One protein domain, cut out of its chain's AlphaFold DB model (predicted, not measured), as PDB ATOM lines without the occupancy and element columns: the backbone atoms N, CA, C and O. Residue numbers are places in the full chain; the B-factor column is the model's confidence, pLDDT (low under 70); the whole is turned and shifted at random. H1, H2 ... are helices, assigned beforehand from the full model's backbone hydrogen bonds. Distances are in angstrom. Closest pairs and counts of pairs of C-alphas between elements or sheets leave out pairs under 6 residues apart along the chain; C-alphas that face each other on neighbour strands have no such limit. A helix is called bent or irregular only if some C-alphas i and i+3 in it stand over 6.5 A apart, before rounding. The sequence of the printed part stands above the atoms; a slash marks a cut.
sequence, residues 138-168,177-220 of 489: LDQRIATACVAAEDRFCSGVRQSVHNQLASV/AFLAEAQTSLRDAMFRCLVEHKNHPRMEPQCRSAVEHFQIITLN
ATOM      1  N   LEU A 138     -33.644  49.993  45.160       53.22
ATOM      2  CA  LEU A 138     -33.950  49.197  43.972       53.22
ATOM      3  C   LEU A 138     -35.473  49.163  43.722       53.22
ATOM      4  O   LEU A 138     -35.912  49.168  42.567       53.22
ATOM      5  N   ASP A 139     -36.273  49.245  44.792       56.31
ATOM      6  CA  ASP A 139     -37.722  49.422  44.701       56.31
ATOM      7  C   ASP A 139     -38.115  50.837  44.327       56.31
ATOM      8  O   ASP A 139     -39.160  50.988  43.714       56.31
ATOM      9  N   GLN A 140     -37.317  51.864  44.622       60.81
ATOM     10  CA  GLN A 140     -37.703  53.246  44.345       60.81
ATOM     11  C   GLN A 140     -37.335  53.747  42.940       60.81
ATOM     12  O   GLN A 140     -38.113  54.513  42.367       60.81
ATOM     13  N   ARG A 141     -36.330  53.176  42.260       61.25
ATOM     14  CA  ARG A 141     -36.209  53.280  40.788       61.25
ATOM     15  C   ARG A 141     -37.408  52.663  40.074       61.25
ATOM     16  O   ARG A 141     -37.925  53.273  39.139       61.25
ATOM     17  N   ILE A 142     -37.860  51.480  40.504       70.19
ATOM     18  CA  ILE A 142     -39.087  50.865  39.975       70.19
ATOM     19  C   ILE A 142     -40.292  51.716  40.359       70.19
ATOM     20  O   ILE A 142     -41.025  52.117  39.469       70.19
ATOM     21  N   ALA A 143     -40.463  52.070  41.632       68.88
ATOM     22  CA  ALA A 143     -41.612  52.824  42.115       68.88
ATOM     23  C   ALA A 143     -41.720  54.156  41.377       68.88
ATOM     24  O   ALA A 143     -42.782  54.461  40.854       68.88
ATOM     25  N   THR A 144     -40.621  54.900  41.225       76.31
ATOM     26  CA  THR A 144     -40.596  56.191  40.523       76.31
ATOM     27  C   THR A 144     -40.853  56.029  39.029       76.31
ATOM     28  O   THR A 144     -41.682  56.744  38.465       76.31
ATOM     29  N   ALA A 145     -40.177  55.085  38.366       83.69
ATOM     30  CA  ALA A 145     -40.345  54.886  36.928       83.69
ATOM     31  C   ALA A 145     -41.714  54.285  36.572       83.69
ATOM     32  O   ALA A 145     -42.205  54.509  35.465       83.69
ATOM     33  N   CYS A 146     -42.318  53.528  37.490       87.19
ATOM     34  CA  CYS A 146     -43.509  52.716  37.265       87.19
ATOM     35  C   CYS A 146     -44.773  53.219  37.968       87.19
ATOM     36  O   CYS A 146     -45.791  52.558  37.793       87.19
ATOM     37  N   VAL A 147     -44.790  54.362  38.676       87.56
ATOM     38  CA  VAL A 147     -46.004  54.866  39.373       87.56
ATOM     39  C   VAL A 147     -47.253  54.774  38.485       87.56
ATOM     40  O   VAL A 147     -48.263  54.177  38.852       87.56
ATOM     41  N   ALA A 148     -47.164  55.310  37.264       89.38
ATOM     42  CA  ALA A 148     -48.282  55.329  36.325       89.38
ATOM     43  C   ALA A 148     -48.681  53.927  35.827       89.38
ATOM     44  O   ALA A 148     -49.855  53.686  35.536       89.38
ATOM     45  N   ALA A 149     -47.722  53.002  35.724       90.69
ATOM     46  CA  ALA A 149     -47.966  51.611  35.365       90.69
ATOM     47  C   ALA A 149     -48.611  50.833  36.520       90.69
ATOM     48  O   ALA A 149     -49.542  50.063  36.285       90.69
ATOM     49  N   GLU A 150     -48.167  51.056  37.757       90.00
ATOM     50  CA  GLU A 150     -48.725  50.418  38.950       90.00
ATOM     51  C   GLU A 150     -50.211  50.735  39.099       90.00
ATOM     52  O   GLU A 150     -51.025  49.821  39.237       90.00
ATOM     53  N   ASP A 151     -50.590  52.008  38.988       88.69
ATOM     54  CA  ASP A 151     -51.993  52.417  39.090       88.69
ATOM     55  C   ASP A 151     -52.840  51.831  37.949       88.69
ATOM     56  O   ASP A 151     -53.981  51.397  38.147       88.69
ATOM     57  N   ARG A 152     -52.268  51.779  36.741       92.44
ATOM     58  CA  ARG A 152     -52.962  51.351  35.522       92.44
ATOM     59  C   ARG A 152     -53.156  49.841  35.429       92.44
ATOM     60  O   ARG A 152     -54.207  49.407  34.963       92.44
ATOM     61  N   PHE A 153     -52.146  49.059  35.797       91.75
ATOM     62  CA  PHE A 153     -52.125  47.607  35.598       91.75
ATOM     63  C   PHE A 153     -52.259  46.827  36.908       91.75
ATOM     64  O   PHE A 153     -52.824  45.736  36.912       91.75
ATOM     65  N   CYS A 154     -51.782  47.384  38.025       91.31
ATOM     66  CA  CYS A 154     -51.547  46.642  39.265       91.31
ATOM     67  C   CYS A 154     -52.322  47.172  40.483       91.31
ATOM     68  O   CYS A 154     -52.128  46.680  41.597       91.31
ATOM     69  N   SER A 155     -53.257  48.110  40.303       88.00
ATOM     70  CA  SER A 155     -54.080  48.667  41.392       88.00
ATOM     71  C   SER A 155     -54.837  47.598  42.194       88.00
ATOM     72  O   SER A 155     -54.925  47.679  43.422       88.00
ATOM     73  N   GLY A 156     -55.303  46.531  41.534       87.62
ATOM     74  CA  GLY A 156     -55.961  45.394  42.189       87.62
ATOM     75  C   GLY A 156     -55.058  44.601  43.147       87.62
ATOM     76  O   GLY A 156     -55.556  44.011  44.108       87.62
ATOM     77  N   VAL A 157     -53.737  44.623  42.940       85.81
ATOM     78  CA  VAL A 157     -52.767  43.918  43.793       85.81
ATOM     79  C   VAL A 157     -52.716  44.549  45.182       85.81
ATOM     80  O   VAL A 157     -52.834  43.833  46.179       85.81
ATOM     81  N   ARG A 158     -52.628  45.888  45.262       79.88
ATOM     82  CA  ARG A 158     -52.634  46.615  46.546       79.88
ATOM     83  C   ARG A 158     -53.903  46.316  47.338       79.88
ATOM     84  O   ARG A 158     -53.824  46.002  48.523       79.88
ATOM     85  N   GLN A 159     -55.058  46.338  46.671       81.06
ATOM     86  CA  GLN A 159     -56.334  46.055  47.325       81.06
ATOM     87  C   GLN A 159     -56.424  44.606  47.820       81.06
ATOM     88  O   GLN A 159     -56.917  44.363  48.920       81.06
ATOM     89  N   SER A 160     -55.935  43.639  47.036       80.94
ATOM     90  CA  SER A 160     -55.950  42.225  47.420       80.94
ATOM     91  C   SER A 160     -55.129  41.969  48.683       80.94
ATOM     92  O   SER A 160     -55.621  41.320  49.607       80.94
ATOM     93  N   VAL A 161     -53.920  42.531  48.760       75.50
ATOM     94  CA  VAL A 161     -53.055  42.385  49.938       75.50
ATOM     95  C   VAL A 161     -53.622  43.142  51.137       75.50
ATOM     96  O   VAL A 161     -53.632  42.604  52.242       75.50
ATOM     97  N   HIS A 162     -54.171  44.343  50.931       76.25
ATOM     98  CA  HIS A 162     -54.837  45.098  51.995       76.25
ATOM     99  C   HIS A 162     -56.003  44.311  52.613       76.25
ATOM    100  O   HIS A 162     -56.112  44.215  53.834       76.25
ATOM    101  N   ASN A 163     -56.834  43.679  51.779       79.06
ATOM    102  CA  ASN A 163     -57.943  42.849  52.245       79.06
ATOM    103  C   ASN A 163     -57.456  41.594  52.995       79.06
ATOM    104  O   ASN A 163     -58.063  41.211  53.992       79.06
ATOM    105  N   GLN A 164     -56.366  40.962  52.539       74.88
ATOM    106  CA  GLN A 164     -55.762  39.814  53.231       74.88
ATOM    107  C   GLN A 164     -55.234  40.212  54.613       74.88
ATOM    108  O   GLN A 164     -55.548  39.553  55.603       74.88
ATOM    109  N   LEU A 165     -54.511  41.327  54.692       72.94
ATOM    110  CA  LEU A 165     -53.990  41.898  55.934       72.94
ATOM    111  C   LEU A 165     -55.093  42.248  56.937       72.94
ATOM    112  O   LEU A 165     -54.943  41.980  58.125       72.94
ATOM    113  N   ALA A 166     -56.210  42.811  56.468       76.19
ATOM    114  CA  ALA A 166     -57.325  43.209  57.328       76.19
ATOM    115  C   ALA A 166     -58.043  42.024  58.005       76.19
ATOM    116  O   ALA A 166     -58.754  42.222  58.986       76.19
ATOM    117  N   SER A 167     -57.875  40.804  57.485       72.44
ATOM    118  CA  SER A 167     -58.557  39.602  57.986       72.44
ATOM    119  C   SER A 167     -57.788  38.815  59.053       72.44
ATOM    120  O   SER A 167     -58.318  37.836  59.574       72.44
ATOM    121  N   VAL A 168     -56.553  39.214  59.377       79.50
ATOM    122  CA  VAL A 168     -55.680  38.473  60.300       79.50
ATOM    123  C   VAL A 168     -55.536  39.226  61.620       79.50
ATOM    124  O   VAL A 168     -55.019  40.340  61.666       79.50
ATOM    125  N   ALA A 177     -42.979  41.959  62.803       78.56
ATOM    126  CA  ALA A 177     -42.562  40.885  61.902       78.56
ATOM    127  C   ALA A 177     -43.631  40.586  60.838       78.56
ATOM    128  O   ALA A 177     -43.314  40.455  59.656       78.56
ATOM    129  N   PHE A 178     -44.904  40.561  61.239       79.19
ATOM    130  CA  PHE A 178     -46.025  40.351  60.325       79.19
ATOM    131  C   PHE A 178     -46.151  41.465  59.275       79.19
ATOM    132  O   PHE A 178     -46.360  41.187  58.094       79.19
ATOM    133  N   LEU A 179     -45.996  42.732  59.677       74.69
ATOM    134  CA  LEU A 179     -46.023  43.861  58.743       74.69
ATOM    135  C   LEU A 179     -44.850  43.807  57.755       74.69
ATOM    136  O   LEU A 179     -45.054  44.054  56.566       74.69
ATOM    137  N   ALA A 180     -43.654  43.430  58.215       73.12
ATOM    138  CA  ALA A 180     -42.484  43.265  57.352       73.12
ATOM    139  C   ALA A 180     -42.674  42.136  56.318       73.12
ATOM    140  O   ALA A 180     -42.362  42.308  55.133       73.12
ATOM    141  N   GLU A 181     -43.240  40.999  56.732       74.19
ATOM    142  CA  GLU A 181     -43.566  39.886  55.833       74.19
ATOM    143  C   GLU A 181     -44.635  40.290  54.807       74.19
ATOM    144  O   GLU A 181     -44.479  40.060  53.604       74.19
ATOM    145  N   ALA A 182     -45.692  40.971  55.250       74.56
ATOM    146  CA  ALA A 182     -46.756  41.429  54.369       74.56
ATOM    147  C   ALA A 182     -46.284  42.484  53.359       74.56
ATOM    148  O   ALA A 182     -46.676  42.444  52.191       74.56
ATOM    149  N   GLN A 183     -45.407  43.398  53.775       75.75
ATOM    150  CA  GLN A 183     -44.796  44.380  52.882       75.75
ATOM    151  C   GLN A 183     -43.902  43.703  51.837       75.75
ATOM    152  O   GLN A 183     -43.928  44.079  50.665       75.75
ATOM    153  N   THR A 184     -43.161  42.667  52.231       75.12
ATOM    154  CA  THR A 184     -42.368  41.844  51.305       75.12
ATOM    155  C   THR A 184     -43.268  41.128  50.294       75.12
ATOM    156  O   THR A 184     -43.017  41.183  49.092       75.12
ATOM    157  N   SER A 185     -44.380  40.552  50.756       76.44
ATOM    158  CA  SER A 185     -45.368  39.895  49.893       76.44
ATOM    159  C   SER A 185     -46.014  40.856  48.887       76.44
ATOM    160  O   SER A 185     -46.179  40.515  47.711       76.44
ATOM    161  N   LEU A 186     -46.342  42.078  49.324       78.94
ATOM    162  CA  LEU A 186     -46.883  43.128  48.461       78.94
ATOM    163  C   LEU A 186     -45.888  43.526  47.370       78.94
ATOM    164  O   LEU A 186     -46.271  43.604  46.202       78.94
ATOM    165  N   ARG A 187     -44.627  43.749  47.747       78.56
ATOM    166  CA  ARG A 187     -43.532  44.100  46.834       78.56
ATOM    167  C   ARG A 187     -43.362  43.037  45.747       78.56
ATOM    168  O   ARG A 187     -43.407  43.356  44.562       78.56
ATOM    169  N   ASP A 188     -43.299  41.765  46.138       79.00
ATOM    170  CA  ASP A 188     -43.177  40.643  45.202       79.00
ATOM    171  C   ASP A 188     -44.402  40.509  44.284       79.00
ATOM    172  O   ASP A 188     -44.282  40.208  43.094       79.00
ATOM    173  N   ALA A 189     -45.611  40.719  44.809       82.75
ATOM    174  CA  ALA A 189     -46.828  40.699  44.002       82.75
ATOM    175  C   ALA A 189     -46.885  41.866  43.003       82.75
ATOM    176  O   ALA A 189     -47.264  41.654  41.849       82.75
ATOM    177  N   MET A 190     -46.471  43.064  43.422       85.94
ATOM    178  CA  MET A 190     -46.401  44.250  42.571       85.94
ATOM    179  C   MET A 190     -45.393  44.055  41.441       85.94
ATOM    180  O   MET A 190     -45.736  44.214  40.269       85.94
ATOM    181  N   PHE A 191     -44.180  43.614  41.780       86.06
ATOM    182  CA  PHE A 191     -43.131  43.369  40.799       86.06
ATOM    183  C   PHE A 191     -43.552  42.326  39.753       86.06
ATOM    184  O   PHE A 191     -43.387  42.552  38.555       86.06
ATOM    185  N   ARG A 192     -44.185  41.218  40.171       85.81
ATOM    186  CA  ARG A 192     -44.729  40.217  39.233       85.81
ATOM    187  C   ARG A 192     -45.760  40.809  38.274       85.81
ATOM    188  O   ARG A 192     -45.691  40.535  37.080       85.81
ATOM    189  N   CYS A 193     -46.676  41.636  38.774       89.12
ATOM    190  CA  CYS A 193     -47.674  42.292  37.930       89.12
ATOM    191  C   CYS A 193     -47.029  43.227  36.891       89.12
ATOM    192  O   CYS A 193     -47.427  43.223  35.722       89.12
ATOM    193  N   LEU A 194     -45.999  43.985  37.286       90.50
ATOM    194  CA  LEU A 194     -45.247  44.847  36.370       90.50
ATOM    195  C   LEU A 194     -44.511  44.039  35.294       90.50
ATOM    196  O   LEU A 194     -44.529  44.435  34.129       90.50
ATOM    197  N   VAL A 195     -43.918  42.895  35.652       88.44
ATOM    198  CA  VAL A 195     -43.290  41.971  34.689       88.44
ATOM    199  C   VAL A 195     -44.306  41.476  33.659       88.44
ATOM    200  O   VAL A 195     -44.052  41.586  32.460       88.44
ATOM    201  N   GLU A 196     -45.483  41.023  34.102       86.50
ATOM    202  CA  GLU A 196     -46.553  40.536  33.215       86.50
ATOM    203  C   GLU A 196     -47.015  41.596  32.199       86.50
ATOM    204  O   GLU A 196     -47.397  41.256  31.076       86.50
ATOM    205  N   HIS A 197     -46.931  42.881  32.558       88.62
ATOM    206  CA  HIS A 197     -47.345  44.003  31.715       88.62
ATOM    207  C   HIS A 197     -46.179  44.763  31.062       88.62
ATOM    208  O   HIS A 197     -46.419  45.736  30.342       88.62
ATOM    209  N   LYS A 198     -44.916  44.342  31.239       86.62
ATOM    210  CA  LYS A 198     -43.733  45.123  30.807       86.62
ATOM    211  C   LYS A 198     -43.698  45.422  29.305       86.62
ATOM    212  O   LYS A 198     -43.215  46.473  28.871       86.62
ATOM    213  N   ASN A 199     -44.239  44.503  28.506       83.19
ATOM    214  CA  ASN A 199     -44.288  44.601  27.047       83.19
ATOM    215  C   ASN A 199     -45.584  45.245  26.532       83.19
ATOM    216  O   ASN A 199     -45.766  45.369  25.322       83.19
ATOM    217  N   HIS A 200     -46.498  45.648  27.419       87.06
ATOM    218  CA  HIS A 200     -47.737  46.294  27.009       87.06
ATOM    219  C   HIS A 200     -47.417  47.637  26.308       87.06
ATOM    220  O   HIS A 200     -46.564  48.387  26.793       87.06
ATOM    221  N   PRO A 201     -48.095  48.010  25.201       85.00
ATOM    222  CA  PRO A 201     -47.798  49.246  24.458       85.00
ATOM    223  C   PRO A 201     -47.892  50.523  25.301       85.00
ATOM    224  O   PRO A 201     -47.146  51.473  25.096       85.00
ATOM    225  N   ARG A 202     -48.803  50.524  26.280       88.38
ATOM    226  CA  ARG A 202     -48.960  51.597  27.275       88.38
ATOM    227  C   ARG A 202     -47.948  51.547  28.434       88.38
ATOM    228  O   ARG A 202     -48.102  52.341  29.340       88.38
ATOM    229  N   MET A 203     -46.981  50.631  28.476       88.12
ATOM    230  CA  MET A 203     -45.940  50.622  29.517       88.12
ATOM    231  C   MET A 203     -44.894  51.702  29.226       88.12
ATOM    232  O   MET A 203     -44.364  51.765  28.111       88.12
ATOM    233  N   GLU A 204     -44.574  52.526  30.220       86.38
ATOM    234  CA  GLU A 204     -43.591  53.600  30.113       86.38
ATOM    235  C   GLU A 204     -42.195  53.023  29.781       86.38
ATOM    236  O   GLU A 204     -41.776  52.046  30.406       86.38
ATOM    237  N   PRO A 205     -41.428  53.605  28.834       84.25
ATOM    238  CA  PRO A 205     -40.117  53.068  28.447       84.25
ATOM    239  C   PRO A 205     -39.123  52.969  29.612       84.25
ATOM    240  O   PRO A 205     -38.358  52.011  29.694       84.25
ATOM    241  N   GLN A 206     -39.165  53.941  30.530       82.56
ATOM    242  CA  GLN A 206     -38.339  53.953  31.739       82.56
ATOM    243  C   GLN A 206     -38.745  52.833  32.703       82.56
ATOM    244  O   GLN A 206     -37.873  52.105  33.168       82.56
ATOM    245  N   CYS A 207     -40.052  52.627  32.926       87.81
ATOM    246  CA  CYS A 207     -40.550  51.503  33.722       87.81
ATOM    247  C   CYS A 207     -40.148  50.161  33.102       87.81
ATOM    248  O   CYS A 207     -39.618  49.295  33.790       87.81
ATOM    249  N   ARG A 208     -40.320  50.000  31.783       86.94
ATOM    250  CA  ARG A 208     -39.922  48.780  31.064       86.94
ATOM    251  C   ARG A 208     -38.441  48.467  31.266       86.94
ATOM    252  O   ARG A 208     -38.102  47.334  31.596       86.94
ATOM    253  N   SER A 209     -37.577  49.470  31.098       82.69
ATOM    254  CA  SER A 209     -36.135  49.316  31.300       82.69
ATOM    255  C   SER A 209     -35.786  49.011  32.760       82.69
ATOM    256  O   SER A 209     -34.941  48.153  33.000       82.69
ATOM    257  N   ALA A 210     -36.453  49.651  33.726       83.62
ATOM    258  CA  ALA A 210     -36.251  49.397  35.153       83.62
ATOM    259  C   ALA A 210     -36.663  47.969  35.549       83.62
ATOM    260  O   ALA A 210     -35.894  47.273  36.212       83.62
ATOM    261  N   VAL A 211     -37.828  47.505  35.086       87.00
ATOM    262  CA  VAL A 211     -38.321  46.138  35.315       87.00
ATOM    263  C   VAL A 211     -37.362  45.111  34.712       87.00
ATOM    264  O   VAL A 211     -36.961  44.179  35.403       87.00
ATOM    265  N   GLU A 212     -36.938  45.291  33.457       84.00
ATOM    266  CA  GLU A 212     -35.995  44.369  32.805       84.00
ATOM    267  C   GLU A 212     -34.629  44.350  33.507       84.00
ATOM    268  O   GLU A 212     -34.065  43.281  33.748       84.00
ATOM    269  N   HIS A 213     -34.121  45.516  33.909       82.12
ATOM    270  CA  HIS A 213     -32.877  45.628  34.665       82.12
ATOM    271  C   HIS A 213     -32.951  44.886  36.006       82.12
ATOM    272  O   HIS A 213     -32.036  44.135  36.351       82.12
ATOM    273  N   PHE A 214     -34.060  45.029  36.733       83.19
ATOM    274  CA  PHE A 214     -34.279  44.308  37.985       83.19
ATOM    275  C   PHE A 214     -34.389  42.799  37.770       83.19
ATOM    276  O   PHE A 214     -33.773  42.029  38.509       83.19
ATOM    277  N   GLN A 215     -35.114  42.359  36.731       85.38
ATOM    278  CA  GLN A 215     -35.193  40.939  36.376       85.38
ATOM    279  C   GLN A 215     -33.785  40.342  36.199       85.38
ATOM    280  O   GLN A 215     -33.537  39.257  36.718       85.38
ATOM    281  N   ILE A 216     -32.850  41.065  35.565       83.25
ATOM    282  CA  ILE A 216     -31.450  40.633  35.389       83.25
ATOM    283  C   ILE A 216     -30.686  40.590  36.722       83.25
ATOM    284  O   ILE A 216     -30.021  39.595  37.002       83.25
ATOM    285  N   ILE A 217     -30.779  41.628  37.563       81.25
ATOM    286  CA  ILE A 217     -30.051  41.685  38.849       81.25
ATOM    287  C   ILE A 217     -30.423  40.501  39.748       81.25
ATOM    288  O   ILE A 217     -29.543  39.868  40.336       81.25
ATOM    289  N   THR A 218     -31.714  40.152  39.809       82.38
ATOM    290  CA  THR A 218     -32.206  39.061  40.671       82.38
ATOM    291  C   THR A 218     -31.633  37.690  40.314       82.38
ATOM    292  O   THR A 218     -31.682  36.781  41.136       82.38
ATOM    293  N   LEU A 219     -31.077  37.511  39.111       83.44
ATOM    294  CA  LEU A 219     -30.512  36.236  38.668       83.44
ATOM    295  C   LEU A 219     -29.290  35.810  39.497       83.44
ATOM    296  O   LEU A 219     -29.067  34.609  39.687       83.44
ATOM    297  N   ASN A 220     -28.527  36.782  40.008       81.12
ATOM    298  CA  ASN A 220     -27.231  36.557  40.649       81.12
ATOM    299  C   ASN A 220     -27.328  35.980  42.062       81.12
ATOM    300  O   ASN A 220     -26.427  35.252  42.470       81.12
TER     301      ASN A 220
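What this domain is: This is residues 138 to 168 and 177 to 220 of the 489 residues of the protein "Hypothetical protein" of Spirometra erinaceieuropaei (UniProt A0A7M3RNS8). The longest helix, H3, and H2 lie side by side, running opposite ways, and H1 and H4 pack across one end of H3. The printed part, 75 residues with helices H1 to H4 in chain order and no named strand, is all helix, compact with a radius of gyration of the C-alphas of 12.8 A, and spans 38 by 29 by 18 A.

How they stand to each other: Start at the hub, H3, residues 177 to 197. H2, residues 155 to 166, touches it at a shallow tilt of 20 degrees; the closest C-alphas, of Val 161 and Leu 186, are 6.4 A apart. H1, residues 138 to 153, touches H3 with residues 149 to 153 alone, at a steep tilt of 63 degrees; look at the closest C-alphas, Glu 150 and Leu 194, 7.1 A apart. H4, residues 205 to 217, touches H3 with residues 211 to 212 alone, closest at the C-alphas of Val 211 and Val 195, 6.5 A, and touches H1, closest at those of Cys 207 and Ala 145, 4.7 A. H2 and H4 are apart. Every O i to N i+4 pair is within hydrogen-bond range in H3 and H4, 9 of 12 in H1 and 7 of 8 in H2.

Where its parts are: Find C-alpha 177 at (-42.562, 40.885, 61.902); H3 runs 30.7 A from there. H1 is irregular, C-alphas 145 and 148 being 8.0 A apart, with a kink of 71 degrees near residue 146. H4 ends at C-alpha 217, (-30.051, 41.685, 38.849).

The domain as a whole: The farthest C-alphas, Ala 177 and Pro 201, are 38.7 A apart. Residues 169 to 176 are not printed; C-alphas 168 and 177 are 13.4 A apart across this cut. Residues 138 to 141 and 143 have pLDDT under 70.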